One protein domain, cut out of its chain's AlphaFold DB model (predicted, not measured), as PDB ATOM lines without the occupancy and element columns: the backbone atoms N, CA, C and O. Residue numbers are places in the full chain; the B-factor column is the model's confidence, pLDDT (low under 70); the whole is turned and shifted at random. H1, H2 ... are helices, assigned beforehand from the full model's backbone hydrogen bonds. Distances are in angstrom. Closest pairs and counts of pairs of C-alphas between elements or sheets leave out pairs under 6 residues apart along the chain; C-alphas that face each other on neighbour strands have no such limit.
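What this domain is: This is residues 2 to 66 of the 158 residues of the protein "HrpB_C domain-containing protein" of Opitutae bacterium (UniProt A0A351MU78). Four short helices lie along a long, loose loop: from H1 near one end the printed part runs out through the longest helix, H2, turns at the far end in residues 33 to 45, and folds back through H3 to H4, near H1 again. H2 and H3 pack at a steep angle partway along, H1 and H4 lie towards one end, and residues 34 to 39 stick out at the other. The printed part has 65 residues, with four named helices in the order H1, H2, H3, H4 and no named strand, and its class is all helix. It is loose, with a radius of gyration of the C-alphas of 13.7 A, and a rod in outline, spanning 40 by 20 by 15 A.

Where its parts are: H2, residues 21 to 32, is 16.3 A long from C-alpha 21 at (132.482, 140.242, 142.652) to C-alpha 32. H3 is residues 46 to 52, 10.2 A. H1, residues 2 to 10, spans 12.2 A and begins at C-alpha 2 at (133.098, 146.488, 152.708). H4, residues 56 to 65, spans 14.3 A and ends at C-alpha 65 at (133.421, 160.241, 155.466).

How they stand to each other: H2 touches H3 with residues 27 to 31 alone; the closest C-alphas, of Ile 27 and Ala 49, are 6.3 A apart. Their lines stand at a steep tilt of 61 degrees, opposite ways. H1 and H4 only just touch, with 3 pairs of C-alphas within 8 A, the closest being Ala 7 and Leu 62 at 6.9 A. Their lines are about perpendicular, at 79 degrees. H1 and H2 are apart, as are H3 and H4, H1 and H3, and H2 and H4. In H1, H2, H3 and H4 every O i to N i+4 pair is within hydrogen-bond range.

The domain as a whole: The two C-alphas farthest apart, of Asp 13 and Arg 39, are 41.0 A apart. The link from H2 to H3, residues 33 to 45, is long, and its residues 34 to 39 stand free. The link from H3 to H4 is tight and that from H1 to H2 is short. The printed part has no cut. The mean pLDDT of the printed part is 90.8, and no printed residue is under 70.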
ATOM      1  N   ARG A   2     134.398 146.016 152.167       89.44
ATOM      2  CA  ARG A   2     133.098 146.488 152.708       89.44
ATOM      3  C   ARG A   2     132.979 148.007 152.910       89.44
ATOM      4  O   ARG A   2     132.009 148.606 152.476       89.44
ATOM      5  N   ARG A   3     134.015 148.655 153.456       91.31
ATOM      6  CA  ARG A   3     134.062 150.124 153.623       91.31
ATOM      7  C   ARG A   3     134.036 150.905 152.298       91.31
ATOM      8  O   ARG A   3     133.446 151.973 152.236       91.31
ATOM      9  N   VAL A   4     134.661 150.365 151.247       91.06
ATOM     10  CA  VAL A   4     134.648 150.947 149.890       91.06
ATOM     11  C   VAL A   4     133.249 150.830 149.298       91.06
ATOM     12  O   VAL A   4     132.724 151.811 148.792       91.06
ATOM     13  N   ASN A   5     132.608 149.672 149.452       92.31
ATOM     14  CA  ASN A   5     131.253 149.440 148.944       92.31
ATOM     15  C   ASN A   5     130.225 150.302 149.685       92.31
ATOM     16  O   ASN A   5     129.326 150.861 149.066       92.31
ATOM     17  N   PHE A   6     130.400 150.476 150.997       94.50
ATOM     18  CA  PHE A   6     129.609 151.411 151.787       94.50
ATOM     19  C   PHE A   6     129.753 152.850 151.270       94.50
ATOM     20  O   PHE A   6     128.750 153.526 151.054       94.50
ATOM     21  N   ALA A   7     130.986 153.307 151.016       93.00
ATOM     22  CA  ALA A   7     131.236 154.636 150.463       93.00
ATOM     23  C   ALA A   7     130.643 154.797 149.053       93.00
ATOM     24  O   ALA A   7     130.003 155.807 148.788       93.00
ATOM     25  N   ALA A   8     130.778 153.795 148.180       92.50
ATOM     26  CA  ALA A   8     130.178 153.801 146.845       92.50
ATOM     27  C   ALA A   8     128.642 153.926 146.897       92.50
ATOM     28  O   ALA A   8     128.048 154.637 146.093       92.50
ATOM     29  N   LYS A   9     127.999 153.275 147.878       93.06
ATOM     30  CA  LYS A   9     126.541 153.314 148.077       93.06
ATOM     31  C   LYS A   9     126.046 154.647 148.647       93.06
ATOM     32  O   LYS A   9     125.041 155.171 148.180       93.06
ATOM     33  N   HIS A  10     126.714 155.174 149.674       93.19
ATOM     34  CA  HIS A  10     126.211 156.311 150.465       93.19
ATOM     35  C   HIS A  10     126.859 157.660 150.129       93.19
ATOM     36  O   HIS A  10     126.338 158.710 150.511       93.19
ATOM     37  N   CYS A  11     127.980 157.645 149.410       92.62
ATOM     38  CA  CYS A  11     128.712 158.819 148.939       92.62
ATOM     39  C   CYS A  11     128.995 158.702 147.425       92.62
ATOM     40  O   CYS A  11     130.166 158.672 147.032       92.62
ATOM     41  N   PRO A  12     127.958 158.638 146.564       91.31
ATOM     42  CA  PRO A  12     128.135 158.451 145.120       91.31
ATOM     43  C   PRO A  12     128.953 159.577 144.469       91.31
ATOM     44  O   PRO A  12     129.662 159.335 143.496       91.31
ATOM     45  N   ASP A  13     128.937 160.775 145.062       90.31
ATOM     46  CA  ASP A  13     129.706 161.946 144.621       90.31
ATOM     47  C   ASP A  13     131.228 161.701 144.589       90.31
ATOM     48  O   ASP A  13     131.953 162.407 143.896       90.31
ATOM     49  N   LEU A  14     131.731 160.694 145.317       89.69
ATOM     50  CA  LEU A  14     133.150 160.319 145.297       89.69
ATOM     51  C   LEU A  14     133.563 159.570 144.019       89.69
ATOM     52  O   LEU A  14     134.758 159.342 143.810       89.69
ATOM     53  N   GLY A  15     132.603 159.121 143.203       90.75
ATOM     54  CA  GLY A  15     132.870 158.354 141.983       90.75
ATOM     55  C   GLY A  15     133.599 157.029 142.237       90.75
ATOM     56  O   GLY A  15     134.339 156.553 141.380       90.75
ATOM     57  N   ILE A  16     133.456 156.456 143.437       90.19
ATOM     58  CA  ILE A  16     134.105 155.196 143.809       90.19
ATOM     59  C   ILE A  16     133.316 154.040 143.197       90.19
ATOM     60  O   ILE A  16     132.146 153.843 143.525       90.19
ATOM     61  N   ALA A  17     133.974 153.238 142.361       89.94
ATOM     62  CA  ALA A  17     133.399 151.990 141.879       89.94
ATOM     63  C   ALA A  17     133.300 150.968 143.032       89.94
ATOM     64  O   ALA A  17     134.279 150.786 143.775       89.94
ATOM     65  N   PRO A  18     132.154 150.283 143.206       89.94
ATOM     66  CA  PRO A  18     132.031 149.243 144.216       89.94
ATOM     67  C   PRO A  18     133.047 148.130 143.943       89.94
ATOM     68  O   PRO A  18     133.229 147.680 142.817       89.94
ATOM     69  N   LEU A  19     133.709 147.668 144.998       89.56
ATOM     70  CA  LEU A  19     134.580 146.504 144.964       89.56
ATOM     71  C   LEU A  19     133.733 145.246 145.201       89.56
ATOM     72  O   LEU A  19     133.710 144.672 146.296       89.56
ATOM     73  N   ASP A  20     132.961 144.893 144.179       89.31
ATOM     74  CA  ASP A  20     132.050 143.753 144.147       89.31
ATOM     75  C   ASP A  20     132.738 142.482 143.604       89.31
ATOM     76  O   ASP A  20     133.968 142.364 143.590       89.31
ATOM     77  N   ALA A  21     131.948 141.481 143.203       89.50
ATOM     78  CA  ALA A  21     132.482 140.242 142.652       89.50
ATOM     79  C   ALA A  21     133.268 140.462 141.350       89.50
ATOM     80  O   ALA A  21     134.221 139.727 141.097       89.50
ATOM     81  N   GLU A  22     132.886 141.446 140.537       89.81
ATOM     82  CA  GLU A  22     133.577 141.783 139.296       89.81
ATOM     83  C   GLU A  22     134.872 142.532 139.578       89.81
ATOM     84  O   GLU A  22     135.929 142.097 139.122       89.81
ATOM     85  N   GLY A  23     134.830 143.548 140.440       89.25
ATOM     86  CA  GLY A  23     136.044 144.247 140.855       89.25
ATOM     87  C   GLY A  23     137.063 143.317 141.515       89.25
ATOM     88  O   GLY A  23     138.262 143.387 141.245       89.25
ATOM     89  N   ARG A  24     136.593 142.350 142.313       90.31
ATOM     90  CA  ARG A  24     137.458 141.310 142.881       90.31
ATOM     91  C   ARG A  24     138.090 140.425 141.801       90.31
ATOM     92  O   ARG A  24     139.253 140.061 141.963       90.31
ATOM     93  N   ARG A  25     137.356 140.058 140.744       91.88
ATOM     94  CA  ARG A  25     137.911 139.279 139.622       91.88
ATOM     95  C   ARG A  25     139.009 140.059 138.908       91.88
ATOM     96  O   ARG A  25     140.085 139.504 138.741       91.88
ATOM     97  N   LEU A  26     138.784 141.339 138.613       90.88
ATOM     98  CA  LEU A  26     139.776 142.203 137.962       90.88
ATOM     99  C   LEU A  26     141.078 142.306 138.771       90.88
ATOM    100  O   LEU A  26     142.160 142.122 138.220       90.88
ATOM    101  N   ILE A  27     140.985 142.503 140.092       91.06
ATOM    102  CA  ILE A  27     142.172 142.522 140.967       91.06
ATOM    103  C   ILE A  27     142.899 141.170 140.946       91.06
ATOM    104  O   ILE A  27     144.127 141.120 140.944       91.06
ATOM    105  N   ILE A  28     142.161 140.055 140.955       91.50
ATOM    106  CA  ILE A  28     142.768 138.719 140.894       91.50
ATOM    107  C   ILE A  28     143.458 138.500 139.542       91.50
ATOM    108  O   ILE A  28     144.560 137.961 139.518       91.50
ATOM    109  N   GLU A  29     142.846 138.917 138.435       91.62
ATOM    110  CA  GLU A  29     143.429 138.823 137.093       91.62
ATOM    111  C   GLU A  29     144.726 139.629 136.983       91.62
ATOM    112  O   GLU A  29     145.734 139.100 136.514       91.62
ATOM    113  N   GLU A  30     144.739 140.860 137.502       90.00
ATOM    114  CA  GLU A  30     145.946 141.687 137.595       90.00
ATOM    115  C   GLU A  30     147.040 140.986 138.416       90.00
ATOM    116  O   GLU A  30     148.179 140.842 137.966       90.00
ATOM    117  N   LEU A  31     146.692 140.467 139.600       90.50
ATOM    118  CA  LEU A  31     147.635 139.765 140.476       90.50
ATOM    119  C   LEU A  31     148.169 138.466 139.872       90.50
ATOM    120  O   LEU A  31     149.296 138.082 140.183       90.50
ATOM    121  N   CYS A  32     147.392 137.789 139.030       91.94
ATOM    122  CA  CYS A  32     147.785 136.561 138.341       91.94
ATOM    123  C   CYS A  32     148.501 136.825 137.010       91.94
ATOM    124  O   CYS A  32     148.996 135.880 136.394       91.94
ATOM    125  N   MET A  33     148.595 138.078 136.557       90.62
ATOM    126  CA  MET A  33     149.196 138.399 135.267       90.62
ATOM    127  C   MET A  33     150.645 137.883 135.191       90.62
ATOM    128  O   MET A  33     151.476 138.137 136.071       90.62
ATOM    129  N   GLY A  34     150.931 137.094 134.153       91.00
ATOM    130  CA  GLY A  34     152.240 136.472 133.925       91.00
ATOM    131  C   GLY A  34     152.602 135.314 134.866       91.00
ATOM    132  O   GLY A  34     153.714 134.802 134.775       91.00
ATOM    133  N   ALA A  35     151.712 134.893 135.770       92.50
ATOM    134  CA  ALA A  35     151.906 133.693 136.579       92.50
ATOM    135  C   ALA A  35     151.407 132.445 135.839       92.50
ATOM    136  O   ALA A  35     150.369 132.473 135.184       92.50
ATOM    137  N   SER A  36     152.125 131.332 135.988       92.06
ATOM    138  CA  SER A  36     151.740 130.033 135.407       92.06
ATOM    139  C   SER A  36     151.656 128.916 136.449       92.06
ATOM    140  O   SER A  36     151.092 127.857 136.183       92.06
ATOM    141  N   ALA A  37     152.182 129.153 137.655       92.31
ATOM    142  CA  ALA A  37     152.158 128.217 138.766       92.31
ATOM    143  C   ALA A  37     151.885 128.924 140.105       92.31
ATOM    144  O   ALA A  37     152.163 130.107 140.284       92.31
ATOM    145  N   TYR A  38     151.409 128.165 141.100       90.31
ATOM    146  CA  TYR A  38     151.122 128.666 142.455       90.31
ATOM    147  C   TYR A  38     152.308 129.400 143.104       90.31
ATOM    148  O   TYR A  38     152.129 130.432 143.755       90.31
ATOM    149  N   ARG A  39     153.529 128.890 142.892       91.56
ATOM    150  CA  ARG A  39     154.766 129.490 143.417       91.56
ATOM    151  C   ARG A  39     154.981 130.930 142.937       91.56
ATOM    152  O   ARG A  39     155.629 131.694 143.638       91.56
ATOM    153  N   ASP A  40     154.416 131.295 141.785       89.81
ATOM    154  CA  ASP A  40     154.572 132.621 141.185       89.81
ATOM    155  C   ASP A  40     153.641 133.659 141.838       89.81
ATOM    156  O   ASP A  40     153.832 134.858 141.640       89.81
ATOM    157  N   ILE A  41     152.619 133.209 142.583       91.62
ATOM    158  CA  ILE A  41     151.550 134.053 143.144       91.62
ATOM    159  C   ILE A  41     151.614 134.108 144.673       91.62
ATOM    160  O   ILE A  41     151.287 135.148 145.241       91.62
ATOM    161  N   ARG A  42     152.035 133.023 145.346       90.94
ATOM    162  CA  ARG A  42     151.932 132.876 146.813       90.94
ATOM    163  C   ARG A  42     152.462 134.080 147.594       90.94
ATOM    164  O   ARG A  42     151.846 134.477 148.577       90.94
ATOM    165  N   ASP A  43     153.575 134.644 147.139       89.38
ATOM    166  CA  ASP A  43     154.289 135.707 147.843       89.38
ATOM    167  C   ASP A  43     154.110 137.088 147.160       89.38
ATOM    168  O   ASP A  43     154.800 138.050 147.502       89.38
ATOM    169  N   ARG A  44     153.176 137.225 146.195       90.25
ATOM    170  CA  ARG A  44     152.892 138.511 145.530       90.25
ATOM    171  C   ARG A  44     152.215 139.501 146.491       90.25
ATOM    172  O   ARG A  44     151.315 139.125 147.247       90.25
ATOM    173  N   PRO A  45     152.577 140.795 146.438       88.62
ATOM    174  CA  PRO A  45     151.965 141.803 147.290       88.62
ATOM    175  C   PRO A  45     150.536 142.121 146.818       88.62
ATOM    176  O   PRO A  45     150.329 142.783 145.807       88.62
ATOM    177  N   VAL A  46     149.538 141.681 147.589       88.00
ATOM    178  CA  VAL A  46     148.107 141.896 147.287       88.00
ATOM    179  C   VAL A  46     147.648 143.319 147.618       88.00
ATOM    180  O   VAL A  46     146.826 143.903 146.913       88.00
ATOM    181  N   MET A  47     148.170 143.893 148.706       86.50
ATOM    182  CA  MET A  47     147.709 145.190 149.215       86.50
ATOM    183  C   MET A  47     147.871 146.346 148.217       86.50
ATOM    184  O   MET A  47     146.941 147.144 148.135       86.50
ATOM    185  N   PRO A  48     148.967 146.458 147.436       87.25
ATOM    186  CA  PRO A  48     149.085 147.478 146.396       87.25
ATOM    187  C   PRO A  48     147.958 147.443 145.359       87.25
ATOM    188  O   PRO A  48     147.379 148.490 145.094       87.25
ATOM    189  N   ALA A  49     147.578 146.265 144.851       86.56
ATOM    190  CA  ALA A  49     146.486 146.132 143.879       86.56
ATOM    191  C   ALA A  49     145.133 146.544 144.490       86.56
ATOM    192  O   ALA A  49     144.363 147.301 143.906       86.56
ATOM    193  N   VAL A  50     144.875 146.142 145.741       85.12
ATOM    194  CA  VAL A  50     143.664 146.562 146.471       85.12
ATOM    195  C   VAL A  50     143.658 148.069 146.745       85.12
ATOM    196  O   VAL A  50     142.603 148.699 146.697       85.12
ATOM    197  N   HIS A  51     144.814 148.660 147.047       84.81
ATOM    198  CA  HIS A  51     144.942 150.103 147.234       84.81
ATOM    199  C   HIS A  51     144.809 150.878 145.923       84.81
ATOM    200  O   HIS A  51     144.308 151.994 145.974       84.81
ATOM    201  N   GLY A  52     145.185 150.288 144.785       87.50
ATOM    202  CA  GLY A  52     144.994 150.861 143.452       87.50
ATOM    203  C   GLY A  52     143.529 150.969 143.022       87.50
ATOM    204  O   GLY A  52     143.221 151.753 142.131       87.50
ATOM    205  N   TRP A  53     142.613 150.254 143.688       90.25
ATOM    206  CA  TRP A  53     141.174 150.327 143.403       90.25
ATOM    207  C   TRP A  53     140.556 151.702 143.692       90.25
ATOM    208  O   TRP A  53     139.531 152.063 143.122       90.25
ATOM    209  N   VAL A  54     141.152 152.463 144.613       90.94
ATOM    210  CA  VAL A  54     140.709 153.814 144.963       90.94
ATOM    211  C   VAL A  54     141.850 154.792 144.743       90.94
ATOM    212  O   VAL A  54     143.000 154.513 145.078       90.94
ATOM    213  N   THR A  55     141.541 155.971 144.214       91.94
ATOM    214  CA  THR A  55     142.552 157.019 144.068       91.94
ATOM    215  C   THR A  55     143.005 157.530 145.439       91.94
ATOM    216  O   THR A  55     142.339 157.338 146.462       91.94
ATOM    217  N   HIS A  56     144.147 158.219 145.479       90.75
ATOM    218  CA  HIS A  56     144.633 158.835 146.714       90.75
ATOM    219  C   HIS A  56     143.610 159.817 147.314       90.75
ATOM    220  O   HIS A  56     143.344 159.782 148.514       90.75
ATOM    221  N   GLU A  57     142.984 160.641 146.471       91.62
ATOM    222  CA  GLU A  57     141.948 161.591 146.880       91.62
ATOM    223  C   GLU A  57     140.706 160.880 147.437       91.62
ATOM    224  O   GLU A  57     140.228 161.216 148.524       91.62
ATOM    225  N   GLN A  58     140.235 159.828 146.756       92.94
ATOM    226  CA  GLN A  58     139.122 159.005 147.233       92.94
ATOM    227  C   GLN A  58     139.437 158.359 148.581       92.94
ATOM    228  O   GLN A  58     138.570 158.301 149.449       92.94
ATOM    229  N   ARG A  59     140.677 157.909 148.798       90.69
ATOM    230  CA  ARG A  59     141.106 157.332 150.077       90.69
ATOM    231  C   ARG A  59     141.038 158.348 151.217       90.69
ATOM    232  O   ARG A  59     140.493 158.012 152.268       90.69
ATOM    233  N   LEU A  60     141.534 159.568 151.010       91.88
ATOM    234  CA  LEU A  60     141.451 160.646 152.004       91.88
ATOM    235  C   LEU A  60     139.992 161.001 152.321       91.88
ATOM    236  O   LEU A  60     139.605 161.113 153.486       91.88
ATOM    237  N   ALA A  61     139.152 161.112 151.290       93.00
ATOM    238  CA  ALA A  61     137.725 161.356 151.469       93.00
ATOM    239  C   ALA A  61     137.044 160.220 152.248       93.00
ATOM    240  O   ALA A  61     136.192 160.469 153.098       93.00
ATOM    241  N   LEU A  62     137.449 158.976 152.002       92.50
ATOM    242  CA  LEU A  62     136.913 157.791 152.655       92.50
ATOM    243  C   LEU A  62     137.317 157.720 154.134       92.50
ATOM    244  O   LEU A  62     136.485 157.359 154.958       92.50
ATOM    245  N   GLU A  63     138.535 158.124 154.501       92.31
ATOM    246  CA  GLU A  63     138.953 158.247 155.908       92.31
ATOM    247  C   GLU A  63     138.120 159.285 156.674       92.31
ATOM    248  O   GLU A  63     137.766 159.059 157.833       92.31
ATOM    249  N   ARG A  64     137.740 160.385 156.010       93.75
ATOM    250  CA  ARG A  64     136.897 161.445 156.580       93.75
ATOM    251  C   ARG A  64     135.422 161.044 156.683       93.75
ATOM    252  O   ARG A  64     134.794 161.246 157.718       93.75
ATOM    253  N   LEU A  65     134.856 160.516 155.598       94.62
ATOM    254  CA  LEU A  65     133.421 160.241 155.466       94.62
ATOM    255  C   LEU A  65     133.016 158.901 156.078       94.62
ATOM    256  O   LEU A  65     131.909 158.774 156.597       94.62
ATOM    257  N   CYS A  66     133.900 157.909 156.000       94.94
ATOM    258  CA  CYS A  66     133.690 156.541 156.459       94.94
ATOM    259  C   CYS A  66     134.818 156.148 157.433       94.94
ATOM    260  O   CYS A  66     135.654 155.296 157.106       94.94
TER     261      CYS A  66